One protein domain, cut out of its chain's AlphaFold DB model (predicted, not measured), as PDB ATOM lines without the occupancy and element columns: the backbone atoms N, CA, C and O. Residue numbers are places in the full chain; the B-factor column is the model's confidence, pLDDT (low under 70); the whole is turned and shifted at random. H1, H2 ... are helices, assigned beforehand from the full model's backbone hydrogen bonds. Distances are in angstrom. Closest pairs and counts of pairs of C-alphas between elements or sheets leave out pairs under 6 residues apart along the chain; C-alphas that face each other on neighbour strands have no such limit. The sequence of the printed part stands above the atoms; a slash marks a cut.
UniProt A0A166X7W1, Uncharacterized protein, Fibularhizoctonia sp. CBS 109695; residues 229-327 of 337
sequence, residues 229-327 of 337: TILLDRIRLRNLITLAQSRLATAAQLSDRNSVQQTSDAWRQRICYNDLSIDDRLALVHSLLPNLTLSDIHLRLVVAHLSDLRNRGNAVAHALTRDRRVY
ATOM      1  N   THR A 229      73.414 105.204 131.895       61.94
ATOM      2  CA  THR A 229      74.420 105.888 131.077       61.94
ATOM      3  C   THR A 229      75.223 104.906 130.245       61.94
ATOM      4  O   THR A 229      75.416 103.745 130.613       61.94
ATOM      5  N   ILE A 230      75.812 105.422 129.162       66.25
ATOM      6  CA  ILE A 230      76.776 104.707 128.313       66.25
ATOM      7  C   ILE A 230      77.905 104.085 129.160       66.25
ATOM      8  O   ILE A 230      78.457 103.041 128.808       66.25
ATOM      9  N   LEU A 231      78.253 104.694 130.298       64.75
ATOM     10  CA  LEU A 231      79.234 104.164 131.241       64.75
ATOM     11  C   LEU A 231      78.762 102.866 131.919       64.75
ATOM     12  O   LEU A 231      79.524 101.896 131.981       64.75
ATOM     13  N   LEU A 232      77.510 102.824 132.386       66.06
ATOM     14  CA  LEU A 232      76.899 101.616 132.948       66.06
ATOM     15  C   LEU A 232      76.771 100.526 131.895       66.06
ATOM     16  O   LEU A 232      77.111  99.380 132.188       66.06
ATOM     17  N   ASP A 233      76.387 100.872 130.670       69.62
ATOM     18  CA  ASP A 233      76.356  99.918 129.562       69.62
ATOM     19  C   ASP A 233      77.741  99.353 129.273       69.62
ATOM     20  O   ASP A 233      77.894  98.144 129.116       69.62
ATOM     21  N   ARG A 234      78.792 100.178 129.305       70.75
ATOM     22  CA  ARG A 234      80.179  99.709 129.141       70.75
ATOM     23  C   ARG A 234      80.612  98.771 130.270       70.75
ATOM     24  O   ARG A 234      81.251  97.750 129.995       70.75
ATOM     25  N   ILE A 235      80.265  99.069 131.524       74.06
ATOM     26  CA  ILE A 235      80.573  98.203 132.676       74.06
ATOM     27  C   ILE A 235      79.769  96.893 132.604       74.06
ATOM     28  O   ILE A 235      80.334  95.811 132.789       74.06
ATOM     29  N   ARG A 236      78.474  96.965 132.277       76.06
ATOM     30  CA  ARG A 236      77.591  95.802 132.088       76.06
ATOM     31  C   ARG A 236      78.081  94.928 130.939       76.06
ATOM     32  O   ARG A 236      78.275  93.732 131.140       76.06
ATOM     33  N   LEU A 237      78.386  95.512 129.782       77.50
ATOM     34  CA  LEU A 237      78.957  94.810 128.629       77.50
ATOM     35  C   LEU A 237      80.296  94.156 128.977       77.50
ATOM     36  O   LEU A 237      80.513  93.002 128.619       77.50
ATOM     37  N   ARG A 238      81.178  94.825 129.734       82.44
ATOM     38  CA  ARG A 238      82.431  94.217 130.221       82.44
ATOM     39  C   ARG A 238      82.167  92.979 131.078       82.44
ATOM     40  O   ARG A 238      82.836  91.959 130.885       82.44
ATOM     41  N   ASN A 239      81.226  93.057 132.016       82.12
ATOM     42  CA  ASN A 239      80.878  91.934 132.888       82.12
ATOM     43  C   ASN A 239      80.238  90.788 132.094       82.12
ATOM     44  O   ASN A 239      80.630  89.637 132.279       82.12
ATOM     45  N   LEU A 240      79.344  91.097 131.151       82.50
ATOM     46  CA  LEU A 240      78.733  90.118 130.248       82.50
ATOM     47  C   LEU A 240      79.775  89.426 129.365       82.50
ATOM     48  O   LEU A 240      79.766  88.202 129.263       82.50
ATOM     49  N   ILE A 241      80.720  90.175 128.789       85.19
ATOM     50  CA  ILE A 241      81.822  89.607 128.000       85.19
ATOM     51  C   ILE A 241      82.716  88.734 128.885       85.19
ATOM     52  O   ILE A 241      83.080  87.633 128.483       85.19
ATOM     53  N   THR A 242      83.059  89.179 130.096       86.12
ATOM     54  CA  THR A 242      83.884  88.392 131.033       86.12
ATOM     55  C   THR A 242      83.190  87.080 131.405       86.12
ATOM     56  O   THR A 242      83.815  86.020 131.377       86.12
ATOM     57  N   LEU A 243      81.882  87.126 131.667       88.50
ATOM     58  CA  LEU A 243      81.080  85.939 131.942       88.50
ATOM     59  C   LEU A 243      80.991  85.012 130.722       88.50
ATOM     60  O   LEU A 243      81.161  83.801 130.865       88.50
ATOM     61  N   ALA A 244      80.774  85.559 129.523       88.06
ATOM     62  CA  ALA A 244      80.740  84.791 128.281       88.06
ATOM     63  C   ALA A 244      82.080  84.085 128.021       88.06
ATOM     64  O   ALA A 244      82.098  82.880 127.783       88.06
ATOM     65  N   GLN A 245      83.205  84.796 128.161       90.69
ATOM     66  CA  GLN A 245      84.547  84.216 128.036       90.69
ATOM     67  C   GLN A 245      84.792  83.113 129.061       90.69
ATOM     68  O   GLN A 245      85.328  82.069 128.708       90.69
ATOM     69  N   SER A 246      84.375  83.319 130.315       90.94
ATOM     70  CA  SER A 246      84.478  82.283 131.342       90.94
ATOM     71  C   SER A 246      83.691  81.033 130.951       90.94
ATOM     72  O   SER A 246      84.219  79.932 131.047       90.94
ATOM     73  N   ARG A 247      82.444  81.183 130.488       91.62
ATOM     74  CA  ARG A 247      81.609  80.042 130.080       91.62
ATOM     75  C   ARG A 247      82.198  79.302 128.881       91.62
ATOM     76  O   ARG A 247      82.219  78.075 128.889       91.62
ATOM     77  N   LEU A 248      82.709  80.029 127.886       92.38
ATOM     78  CA  LEU A 248      83.355  79.421 126.721       92.38
ATOM     79  C   LEU A 248      84.661  78.706 127.093       92.38
ATOM     80  O   LEU A 248      84.898  77.608 126.601       92.38
ATOM     81  N   ALA A 249      85.478  79.263 127.997       93.50
ATOM     82  CA  ALA A 249      86.678  78.575 128.483       93.50
ATOM     83  C   ALA A 249      86.355  77.300 129.258       93.50
ATOM     84  O   ALA A 249      87.043  76.300 129.059       93.50
ATOM     85  N   THR A 250      85.315  77.307 130.093       92.88
ATOM     86  CA  THR A 250      84.851  76.085 130.762       92.88
ATOM     87  C   THR A 250      84.365  75.054 129.743       92.88
ATOM     88  O   THR A 250      84.762  73.896 129.820       92.88
ATOM     89  N   ALA A 251      83.563  75.464 128.753       93.00
ATOM     90  CA  ALA A 251      83.070  74.561 127.711       93.00
ATOM     91  C   ALA A 251      84.208  73.950 126.876       93.00
ATOM     92  O   ALA A 251      84.145  72.780 126.511       93.00
ATOM     93  N   ALA A 252      85.264  74.724 126.618       93.38
ATOM     94  CA  ALA A 252      86.449  74.289 125.882       93.38
ATOM     95  C   ALA A 252      87.485  73.573 126.772       93.38
ATOM     96  O   ALA A 252      88.586  73.289 126.305       93.38
ATOM     97  N   GLN A 253      87.162  73.320 128.049       94.50
ATOM     98  CA  GLN A 253      88.042  72.677 129.036       94.50
ATOM     99  C   GLN A 253      89.413  73.363 129.170       94.50
ATOM    100  O   GLN A 253      90.436  72.730 129.410       94.50
ATOM    101  N   LEU A 254      89.448  74.691 129.014       90.94
ATOM    102  CA  LEU A 254      90.680  75.477 129.129       90.94
ATOM    103  C   LEU A 254      91.051  75.783 130.588       90.94
ATOM    104  O   LEU A 254      92.160  76.245 130.859       90.94
ATOM    105  N   SER A 255      90.126  75.587 131.531       90.44
ATOM    106  CA  SER A 255      90.365  75.791 132.959       90.44
ATOM    107  C   SER A 255      89.360  75.023 133.817       90.44
ATOM    108  O   SER A 255      88.157  75.155 133.607       90.44
ATOM    109  N   ASP A 256      89.854  74.337 134.849       79.38
ATOM    110  CA  ASP A 256      89.038  73.634 135.857       79.38
ATOM    111  C   ASP A 256      88.744  74.502 137.098       79.38
ATOM    112  O   ASP A 256      88.399  74.006 138.171       79.38
ATOM    113  N   ARG A 257      88.958  75.820 137.005       78.38
ATOM    114  CA  ARG A 257      88.905  76.719 138.165       78.38
ATOM    115  C   ARG A 257      87.502  77.272 138.420       78.38
ATOM    116  O   ARG A 257      86.783  77.645 137.500       78.38
ATOM    117  N   ASN A 258      87.182  77.468 139.702       79.12
ATOM    118  CA  ASN A 258      85.891  78.002 140.162       79.12
ATOM    119  C   ASN A 258      85.749  79.538 140.054       79.12
ATOM    120  O   ASN A 258      84.726  80.084 140.457       79.12
ATOM    121  N   SER A 259      86.756  80.268 139.555       89.06
ATOM    122  CA  SER A 259      86.729  81.738 139.495       89.06
ATOM    123  C   SER A 259      86.473  82.241 138.077       89.06
ATOM    124  O   SER A 259      87.316  82.065 137.199       89.06
ATOM    125  N   VAL A 260      85.359  82.959 137.882       85.94
ATOM    126  CA  VAL A 260      84.962  83.567 136.593       85.94
ATOM    127  C   VAL A 260      86.091  84.403 135.985       85.94
ATOM    128  O   VAL A 260      86.333  84.351 134.780       85.94
ATOM    129  N   GLN A 261      86.822  85.147 136.820       84.12
ATOM    130  CA  GLN A 261      87.919  85.991 136.360       84.12
ATOM    131  C   GLN A 261      89.085  85.154 135.823       84.12
ATOM    132  O   GLN A 261      89.561  85.409 134.723       84.12
ATOM    133  N   GLN A 262      89.502  84.120 136.558       88.00
ATOM    134  CA  GLN A 262      90.624  83.266 136.156       88.00
ATOM    135  C   GLN A 262      90.288  82.428 134.916       88.00
ATOM    136  O   GLN A 262      91.133  82.244 134.043       88.00
ATOM    137  N   THR A 263      89.043  81.967 134.801       90.38
ATOM    138  CA  THR A 263      88.569  81.212 133.637       90.38
ATOM    139  C   THR A 263      88.448  82.111 132.400       90.38
ATOM    140  O   THR A 263      88.861  81.724 131.306       90.38
ATOM    141  N   SER A 264      87.980  83.357 132.561       88.62
ATOM    142  CA  SER A 264      88.039  84.373 131.498       88.62
ATOM    143  C   SER A 264      89.483  84.695 131.090       88.62
ATOM    144  O   SER A 264      89.751  84.897 129.905       88.62
ATOM    145  N   ASP A 265      90.431  84.725 132.029       87.44
ATOM    146  CA  ASP A 265      91.851  84.947 131.731       87.44
ATOM    147  C   ASP A 265      92.441  83.802 130.899       87.44
ATOM    148  O   ASP A 265      93.139  84.069 129.921       87.44
ATOM    149  N   ALA A 266      92.098  82.550 131.219       90.56
ATOM    150  CA  ALA A 266      92.513  81.373 130.452       90.56
ATOM    151  C   ALA A 266      91.982  81.408 129.006       90.56
ATOM    152  O   ALA A 266      92.743  81.177 128.063       90.56
ATOM    153  N   TRP A 267      90.710  81.790 128.813       91.81
ATOM    154  CA  TRP A 267      90.156  82.043 127.475       91.81
ATOM    155  C   TRP A 267      90.993  83.072 126.713       91.81
ATOM    156  O   TRP A 267      91.392  82.850 125.571       91.81
ATOM    157  N   ARG A 268      91.305  84.203 127.358       87.75
ATOM    158  CA  ARG A 268      92.077  85.285 126.738       87.75
ATOM    159  C   ARG A 268      93.491  84.849 126.379       87.75
ATOM    160  O   ARG A 268      93.941  85.166 125.284       87.75
ATOM    161  N   GLN A 269      94.180  84.128 127.262       89.00
ATOM    162  CA  GLN A 269      95.516  83.567 127.005       89.00
ATOM    163  C   GLN A 269      95.522  82.660 125.785       89.00
ATOM    164  O   GLN A 269      96.433  82.743 124.968       89.00
ATOM    165  N   ARG A 270      94.474  81.852 125.622       90.06
ATOM    166  CA  ARG A 270      94.395  80.924 124.500       90.06
ATOM    167  C   ARG A 270      94.000  81.591 123.183       90.06
ATOM    168  O   ARG A 270      94.542  81.226 122.144       90.06
ATOM    169  N   ILE A 271      93.053  82.525 123.228       88.56
ATOM    170  CA  ILE A 271      92.386  83.064 122.034       88.56
ATOM    171  C   ILE A 271      92.850  84.481 121.686       88.56
ATOM    172  O   ILE A 271      93.030  84.802 120.516       88.56
ATOM    173  N   CYS A 272      93.014  85.353 122.682       80.31
ATOM    174  CA  CYS A 272      93.167  86.789 122.456       80.31
ATOM    175  C   CYS A 272      94.620  87.275 122.427       80.31
ATOM    176  O   CYS A 272      94.880  88.228 121.699       80.31
ATOM    177  N   TYR A 273      95.530  86.657 123.191       75.94
ATOM    178  CA  TYR A 273      96.930  87.103 123.333       75.94
ATOM    179  C   TYR A 273      97.880  86.600 122.235       75.94
ATOM    180  O   TYR A 273      99.062  86.924 122.263       75.94
ATOM    181  N   ASN A 274      97.379  85.832 121.269       75.50
ATOM    182  CA  ASN A 274      98.134  85.518 120.061       75.50
ATOM    183  C   ASN A 274      97.843  86.603 119.012       75.50
ATOM    184  O   ASN A 274      96.686  87.019 118.884       75.50
ATOM    185  N   ASP A 275      98.837  87.006 118.216       83.31
ATOM    186  CA  ASP A 275      98.712  87.963 117.092       83.31
ATOM    187  C   ASP A 275      97.893  87.408 115.902       83.31
ATOM    188  O   ASP A 275      98.109  87.736 114.740       83.31
ATOM    189  N   LEU A 276      96.935  86.527 116.191       85.50
ATOM    190  CA  LEU A 276      95.996  85.959 115.239       85.50
ATOM    191  C   LEU A 276      95.014  87.033 114.770       85.50
ATOM    192  O   LEU A 276      94.521  87.827 115.586       85.50
ATOM    193  N   SER A 277      94.674  86.998 113.482       90.56
ATOM    194  CA  SER A 277      93.588  87.809 112.934       90.56
ATOM    195  C   SER A 277      92.246  87.424 113.575       90.56
ATOM    196  O   SER A 277      92.105  86.353 114.167       90.56
ATOM    197  N   ILE A 278      91.236  88.296 113.488       89.81
ATOM    198  CA  ILE A 278      89.908  88.010 114.062       89.81
ATOM    199  C   ILE A 278      89.332  86.712 113.484       89.81
ATOM    200  O   ILE A 278      88.791  85.909 114.240       89.81
ATOM    201  N   ASP A 279      89.484  86.487 112.180       93.00
ATOM    202  CA  ASP A 279      88.947  85.301 111.512       93.00
ATOM    203  C   ASP A 279      89.698  84.027 111.926       93.00
ATOM    204  O   ASP A 279      89.062  83.013 112.211       93.00
ATOM    205  N   ASP A 280      91.022  84.096 112.107       93.06
ATOM    206  CA  ASP A 280      91.807  82.966 112.630       93.06
ATOM    207  C   ASP A 280      91.396  82.599 114.056       93.06
ATOM    208  O   ASP A 280      91.334  81.424 114.427       93.06
ATOM    209  N   ARG A 281      91.075  83.600 114.881       92.56
ATOM    210  CA  ARG A 281      90.583  83.344 116.236       92.56
ATOM    211  C   ARG A 281      89.187  82.733 116.223       92.56
ATOM    212  O   ARG A 281      88.916  81.877 117.059       92.56
ATOM    213  N   LEU A 282      88.306  83.145 115.310       93.38
ATOM    214  CA  LEU A 282      86.991  82.515 115.148       93.38
ATOM    215  C   LEU A 282      87.137  81.056 114.716       93.38
ATOM    216  O   LEU A 282      86.513  80.184 115.317       93.38
ATOM    217  N   ALA A 283      88.017  80.778 113.751       94.12
ATOM    218  CA  ALA A 283      88.335  79.416 113.336       94.12
ATOM    219  C   ALA A 283      88.878  78.580 114.508       94.12
ATOM    220  O   ALA A 283      88.438  77.450 114.726       94.12
ATOM    221  N   LEU A 284      89.769  79.158 115.323       94.19
ATOM    222  CA  LEU A 284      90.277  78.513 116.533       94.19
ATOM    223  C   LEU A 284      89.151  78.218 117.533       94.19
ATOM    224  O   LEU A 284      89.099  77.120 118.085       94.19
ATOM    225  N   VAL A 285      88.225  79.152 117.748       94.31
ATOM    226  CA  VAL A 285      87.077  78.938 118.641       94.31
ATOM    227  C   VAL A 285      86.176  77.809 118.147       94.31
ATOM    228  O   VAL A 285      85.836  76.936 118.944       94.31
ATOM    229  N   HIS A 286      85.856  77.768 116.853       95.31
ATOM    230  CA  HIS A 286      85.078  76.671 116.261       95.31
ATOM    231  C   HIS A 286      85.799  75.326 116.359       95.31
ATOM    232  O   HIS A 286      85.163  74.307 116.610       95.31
ATOM    233  N   SER A 287      87.132  75.313 116.249       95.75
ATOM    234  CA  SER A 287      87.919  74.088 116.440       95.75
ATOM    235  C   SER A 287      87.885  73.568 117.883       95.75
ATOM    236  O   SER A 287      87.859  72.360 118.104       95.75
ATOM    237  N   LEU A 288      87.857  74.472 118.869       94.56
ATOM    238  CA  LEU A 288      87.792  74.128 120.293       94.56
ATOM    239  C   LEU A 288      86.376  73.737 120.730       94.56
ATOM    240  O   LEU A 288      86.211  72.981 121.685       94.56
ATOM    241  N   LEU A 289      85.359  74.269 120.054       95.19
ATOM    242  CA  LEU A 289      83.948  74.098 120.384       95.19
ATOM    243  C   LEU A 289      83.146  73.723 119.123       95.19
ATOM    244  O   LEU A 289      82.314  74.512 118.676       95.19
ATOM    245  N   PRO A 290      83.335  72.513 118.563       92.56
ATOM    246  CA  PRO A 290      82.735  72.131 117.279       92.56
ATOM    247  C   PRO A 290      81.199  72.077 117.294       92.56
ATOM    248  O   PRO A 290      80.569  72.117 116.243       92.56
ATOM    249  N   ASN A 291      80.586  72.011 118.480       93.69
ATOM    250  CA  ASN A 291      79.132  71.965 118.661       93.69
ATOM    251  C   ASN A 291      78.527  73.327 119.055       93.69
ATOM    252  O   ASN A 291      77.389  73.384 119.527       93.69
ATOM    253  N   LEU A 292      79.283  74.424 118.944       92.56
ATOM    254  CA  LEU A 292      78.817  75.749 119.341       92.56
ATOM    255  C   LEU A 292      77.821  76.307 118.319       92.56
ATOM    256  O   LEU A 292      78.142  76.498 117.153       92.56
ATOM    257  N   THR A 293      76.611  76.626 118.771       91.62
ATOM    258  CA  THR A 293      75.533  77.163 117.922       91.62
ATOM    259  C   THR A 293      75.519  78.694 117.836       91.62
ATOM    260  O   THR A 293      74.594  79.280 117.275       91.62
ATOM    261  N   LEU A 294      76.520  79.367 118.414       90.19
ATOM    262  CA  LEU A 294      76.584  80.825 118.452       90.19
ATOM    263  C   LEU A 294      77.069  81.380 117.105       90.19
ATOM    264  O   LEU A 294      78.052  80.894 116.557       90.19
ATOM    265  N   SER A 295      76.412  82.422 116.586       92.69
ATOM    266  CA  SER A 295      76.836  83.041 115.325       92.69
ATOM    267  C   SER A 295      78.168  83.787 115.457       92.69
ATOM    268  O   SER A 295      78.473  84.374 116.501       92.69
ATOM    269  N   ASP A 296      78.926  83.846 114.360       90.06
ATOM    270  CA  ASP A 296      80.235  84.513 114.302       90.06
ATOM    271  C   ASP A 296      80.184  85.984 114.718       90.06
ATOM    272  O   ASP A 296      81.119  86.489 115.333       90.06
ATOM    273  N   ILE A 297      79.069  86.675 114.457       86.31
ATOM    274  CA  ILE A 297      78.859  88.069 114.877       86.31
ATOM    275  C   ILE A 297      78.948  88.199 116.405       86.31
ATOM    276  O   ILE A 297      79.607  89.105 116.914       86.31
ATOM    277  N   HIS A 298      78.339  87.273 117.149       84.75
ATOM    278  CA  HIS A 298      78.404  87.279 118.609       84.75
ATOM    279  C   HIS A 298      79.773  86.817 119.116       84.75
ATOM    280  O   HIS A 298      80.286  87.372 120.087       84.75
ATOM    281  N   LEU A 299      80.401  85.845 118.446       88.69
ATOM    282  CA  LEU A 299      81.745  85.391 118.810       88.69
ATOM    283  C   LEU A 299      82.792  86.488 118.612       88.69
ATOM    284  O   LEU A 299      83.674  86.641 119.457       88.69
ATOM    285  N   ARG A 300      82.652  87.330 117.583       89.00
ATOM    286  CA  ARG A 300      83.537  88.484 117.350       89.00
ATOM    287  C   ARG A 300      83.608  89.417 118.558       89.00
ATOM    288  O   ARG A 300      84.701  89.857 118.904       89.00
ATOM    289  N   LEU A 301      82.497  89.646 119.264       82.56
ATOM    290  CA  LEU A 301      82.476  90.472 120.483       82.56
ATOM    291  C   LEU A 301      83.302  89.874 121.633       82.56
ATOM    292  O   LEU A 301      83.846  90.604 122.460       82.56
ATOM    293  N   VAL A 302      83.395  88.546 121.689       84.56
ATOM    294  CA  VAL A 302      84.053  87.799 122.770       84.56
ATOM    295  C   VAL A 302      85.536  87.538 122.467       84.56
ATOM    296  O   VAL A 302      86.338  87.350 123.388       84.56
ATOM    297  N   VAL A 303      85.894  87.546 121.183       85.31
ATOM    298  CA  VAL A 303      87.188  87.113 120.637       85.31
ATOM    299  C   VAL A 303      88.080  88.282 120.185       85.31
ATOM    300  O   VAL A 303      89.313  88.151 120.185       85.31
ATOM    301  N   ALA A 304      87.490  89.434 119.842       79.31
ATOM    302  CA  ALA A 304      88.233  90.636 119.464       79.31
ATOM    303  C   ALA A 304      89.249  91.024 120.553       79.31
ATOM    304  O   ALA A 304      88.915  91.096 121.741       79.31
ATOM    305  N   HIS A 305      90.509  91.239 120.147       58.31
ATOM    306  CA  HIS A 305      91.581  91.637 121.059       58.31
ATOM    307  C   HIS A 305      91.161  92.929 121.752       58.31
ATOM    308  O   HIS A 305      90.967  93.922 121.064       58.31
ATOM    309  N   LEU A 306      91.013  92.889 123.085       60.75
ATOM    310  CA  LEU A 306      90.753  94.051 123.941       60.75
ATOM    311  C   LEU A 306      89.886  95.109 123.244       60.75
ATOM    312  O   LEU A 306      90.400  96.159 122.874       60.75
ATOM    313  N   SER A 307      88.596  94.819 123.037       57.69
ATOM    314  CA  SER A 307      87.684  95.816 122.472       57.69
ATOM    315  C   SER A 307      87.904  97.164 123.164       57.69
ATOM    316  O   SER A 307      88.059  97.205 124.389       57.69
ATOM    317  N   ASP A 308      87.931  98.265 122.410       60.09
ATOM    318  CA  ASP A 308      88.071  99.610 122.989       60.09
ATOM    319  C   ASP A 308      87.072  99.822 124.132       60.09
ATOM    320  O   ASP A 308      87.390 100.415 125.159       60.09
ATOM    321  N   LEU A 309      85.891  99.216 124.002       58.94
ATOM    322  CA  LEU A 309      84.864  99.092 125.035       58.94
ATOM    323  C   LEU A 309      85.380  98.471 126.345       58.94
ATOM    324  O   LEU A 309      85.120  99.010 127.421       58.94
ATOM    325  N   ARG A 310      86.130  97.364 126.290       64.25
ATOM    326  CA  ARG A 310      86.723  96.719 127.469       64.25
ATOM    327  C   ARG A 310      87.912  97.495 128.028       64.25
ATOM    328  O   ARG A 310      88.027  97.555 129.247       64.25
ATOM    329  N   ASN A 311      88.775  98.079 127.196       66.62
ATOM    330  CA  ASN A 311      89.887  98.912 127.679       66.62
ATOM    331  C   ASN A 311      89.372 100.162 128.396       66.62
ATOM    332  O   ASN A 311      89.795 100.447 129.517       66.62
ATOM    333  N   ARG A 312      88.373 100.831 127.813       62.75
ATOM    334  CA  ARG A 312      87.658 101.943 128.450       62.75
ATOM    335  C   ARG A 312      86.947 101.482 129.726       62.75
ATOM    336  O   ARG A 312      87.098 102.111 130.765       62.75
ATOM    337  N   GLY A 313      86.264 100.334 129.695       62.88
ATOM    338  CA  GLY A 313      85.637  99.747 130.885       62.88
ATOM    339  C   GLY A 313      86.632  99.373 131.995       62.88
ATOM    340  O   GLY A 313      86.330  99.550 133.172       62.88
ATOM    341  N   ASN A 314      87.830  98.886 131.650       65.19
ATOM    342  CA  ASN A 314      88.910  98.611 132.600       65.19
ATOM    343  C   ASN A 314      89.439  99.909 133.223       65.19
ATOM    344  O   ASN A 314      89.627  99.942 134.433       65.19
ATOM    345  N   ALA A 315      89.661 100.961 132.428       62.75
ATOM    346  CA  ALA A 315      90.144 102.255 132.915       62.75
ATOM    347  C   ALA A 315      89.161 102.885 133.918       62.75
ATOM    348  O   ALA A 315      89.563 103.302 135.005       62.75
ATOM    349  N   VAL A 316      87.864 102.842 133.602       61.75
ATOM    350  CA  VAL A 316      86.785 103.318 134.483       61.75
ATOM    351  C   VAL A 316      86.700 102.475 135.758       61.75
ATOM    352  O   VAL A 316      86.689 103.007 136.865       61.75
ATOM    353  N   ALA A 317      86.700 101.144 135.632       58.44
ATOM    354  CA  ALA A 317      86.640 100.263 136.795       58.44
ATOM    355  C   ALA A 317      87.882 100.386 137.695       58.44
ATOM    356  O   ALA A 317      87.752 100.270 138.914       58.44
ATOM    357  N   HIS A 318      89.065 100.645 137.118       57.12
ATOM    358  CA  HIS A 318      90.305 100.892 137.859       57.12
ATOM    359  C   HIS A 318      90.292 102.221 138.619       57.12
ATOM    360  O   HIS A 318      90.741 102.254 139.767       57.12
ATOM    361  N   ALA A 319      89.720 103.281 138.042       54.34
ATOM    362  CA  ALA A 319      89.491 104.539 138.755       54.34
ATOM    363  C   ALA A 319      88.566 104.336 139.973       54.34
ATOM    364  O   ALA A 319      88.873 104.805 141.067       54.34
ATOM    365  N   LEU A 320      87.510 103.527 139.821       49.97
ATOM    366  CA  LEU A 320      86.589 103.164 140.907       49.97
ATOM    367  C   LEU A 320      87.195 102.202 141.947       49.97
ATOM    368  O   LEU A 320      86.703 102.123 143.073       49.97
ATOM    369  N   THR A 321      88.269 101.468 141.622       49.19
ATOM    370  CA  THR A 321      88.882 100.527 142.583       49.19
ATOM    371  C   THR A 321      89.715 101.228 143.656       49.19
ATOM    372  O   THR A 321      90.006 100.602 144.677       49.19
ATOM    373  N   ARG A 322      90.085 102.505 143.467       49.00
ATOM    374  CA  ARG A 322      90.867 103.258 144.463       49.00
ATOM    375  C   ARG A 322      90.091 103.569 145.744       49.00
ATOM    376  O   ARG A 322      90.741 103.763 146.763       49.00
ATOM    377  N   ASP A 323      88.758 103.502 145.735       50.47
ATOM    378  CA  ASP A 323      87.969 103.482 146.971       50.47
ATOM    379  C   ASP A 323      86.709 102.613 146.839       50.47
ATOM    380  O   ASP A 323      85.561 103.062 146.844       50.47
ATOM    381  N   ARG A 324      86.941 101.305 146.682       46.16
ATOM    382  CA  ARG A 324      85.897 100.282 146.490       46.16
ATOM    383  C   ARG A 324      84.784 100.341 147.553       46.16
ATOM    384  O   ARG A 324      83.657  99.958 147.258       46.16
ATOM    385  N   ARG A 325      85.071 100.849 148.760       55.50
ATOM    386  CA  ARG A 325      84.118 100.943 149.881       55.50
ATOM    387  C   ARG A 325      82.974 101.925 149.629       55.50
ATOM    388  O   ARG A 325      81.885 101.700 150.145       55.50
ATOM    389  N   VAL A 326      83.198 102.973 148.834       55.22
ATOM    390  CA  VAL A 326      82.189 104.018 148.582       55.22
ATOM    391  C   VAL A 326      81.077 103.511 147.659       55.22
ATOM    392  O   VAL A 326      79.909 103.835 147.852       55.22
ATOM    393  N   TYR A 327      81.418 102.653 146.694       49.12
ATOM    394  CA  TYR A 327      80.483 102.210 145.652       49.12
ATOM    395  C   TYR A 327      79.921 100.807 145.872       49.12
ATOM    396  O   TYR A 327      78.865 100.490 145.324       49.12
TER     397      TYR A 327
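What this domain is: This is residues 229 to 327 of the 337 residues of an uncharacterized protein of Fibularhizoctonia sp. CBS 109695 (UniProt A0A166X7W1). The long helix H1 is a spine crossed by H2 over its later half, H4 at its middle and H5 over its first half; H3 packs on H4, and residues 318 to 327, with H6, stick out. The printed part has 99 residues, with six named helices, H1 to H6, and no named strand: all helix. It is compact, radius of gyration of the C-alphas 14.2 A, spanning 44 by 27 by 24 A.

Where its parts are: H1, residues 230 to 251, is 30.8 A long, from C-alpha 230 at (76.776, 104.707, 128.313). H2 holds residues 260 to 271, H3 278 to 288, H4 296 to 303, H5 308 to 321, and H6 324 to 327, ending at C-alpha 327 at (80.483, 102.210, 145.652).

How they stand to each other: The hub H1 touches H2 with residues 242 to 250 alone, about perpendicular at 74 degrees; C-alphas 246 and 264 are closest, 4.1 A. O i to N i+4 pairs are all within hydrogen-bond range in H1, H2, H3 and H5, 2 of 4 in H4; H6 is too short.

The domain as a whole: The printed part has no cut. Residues 229 to 233 and 305 to 327 have pLDDT under 70.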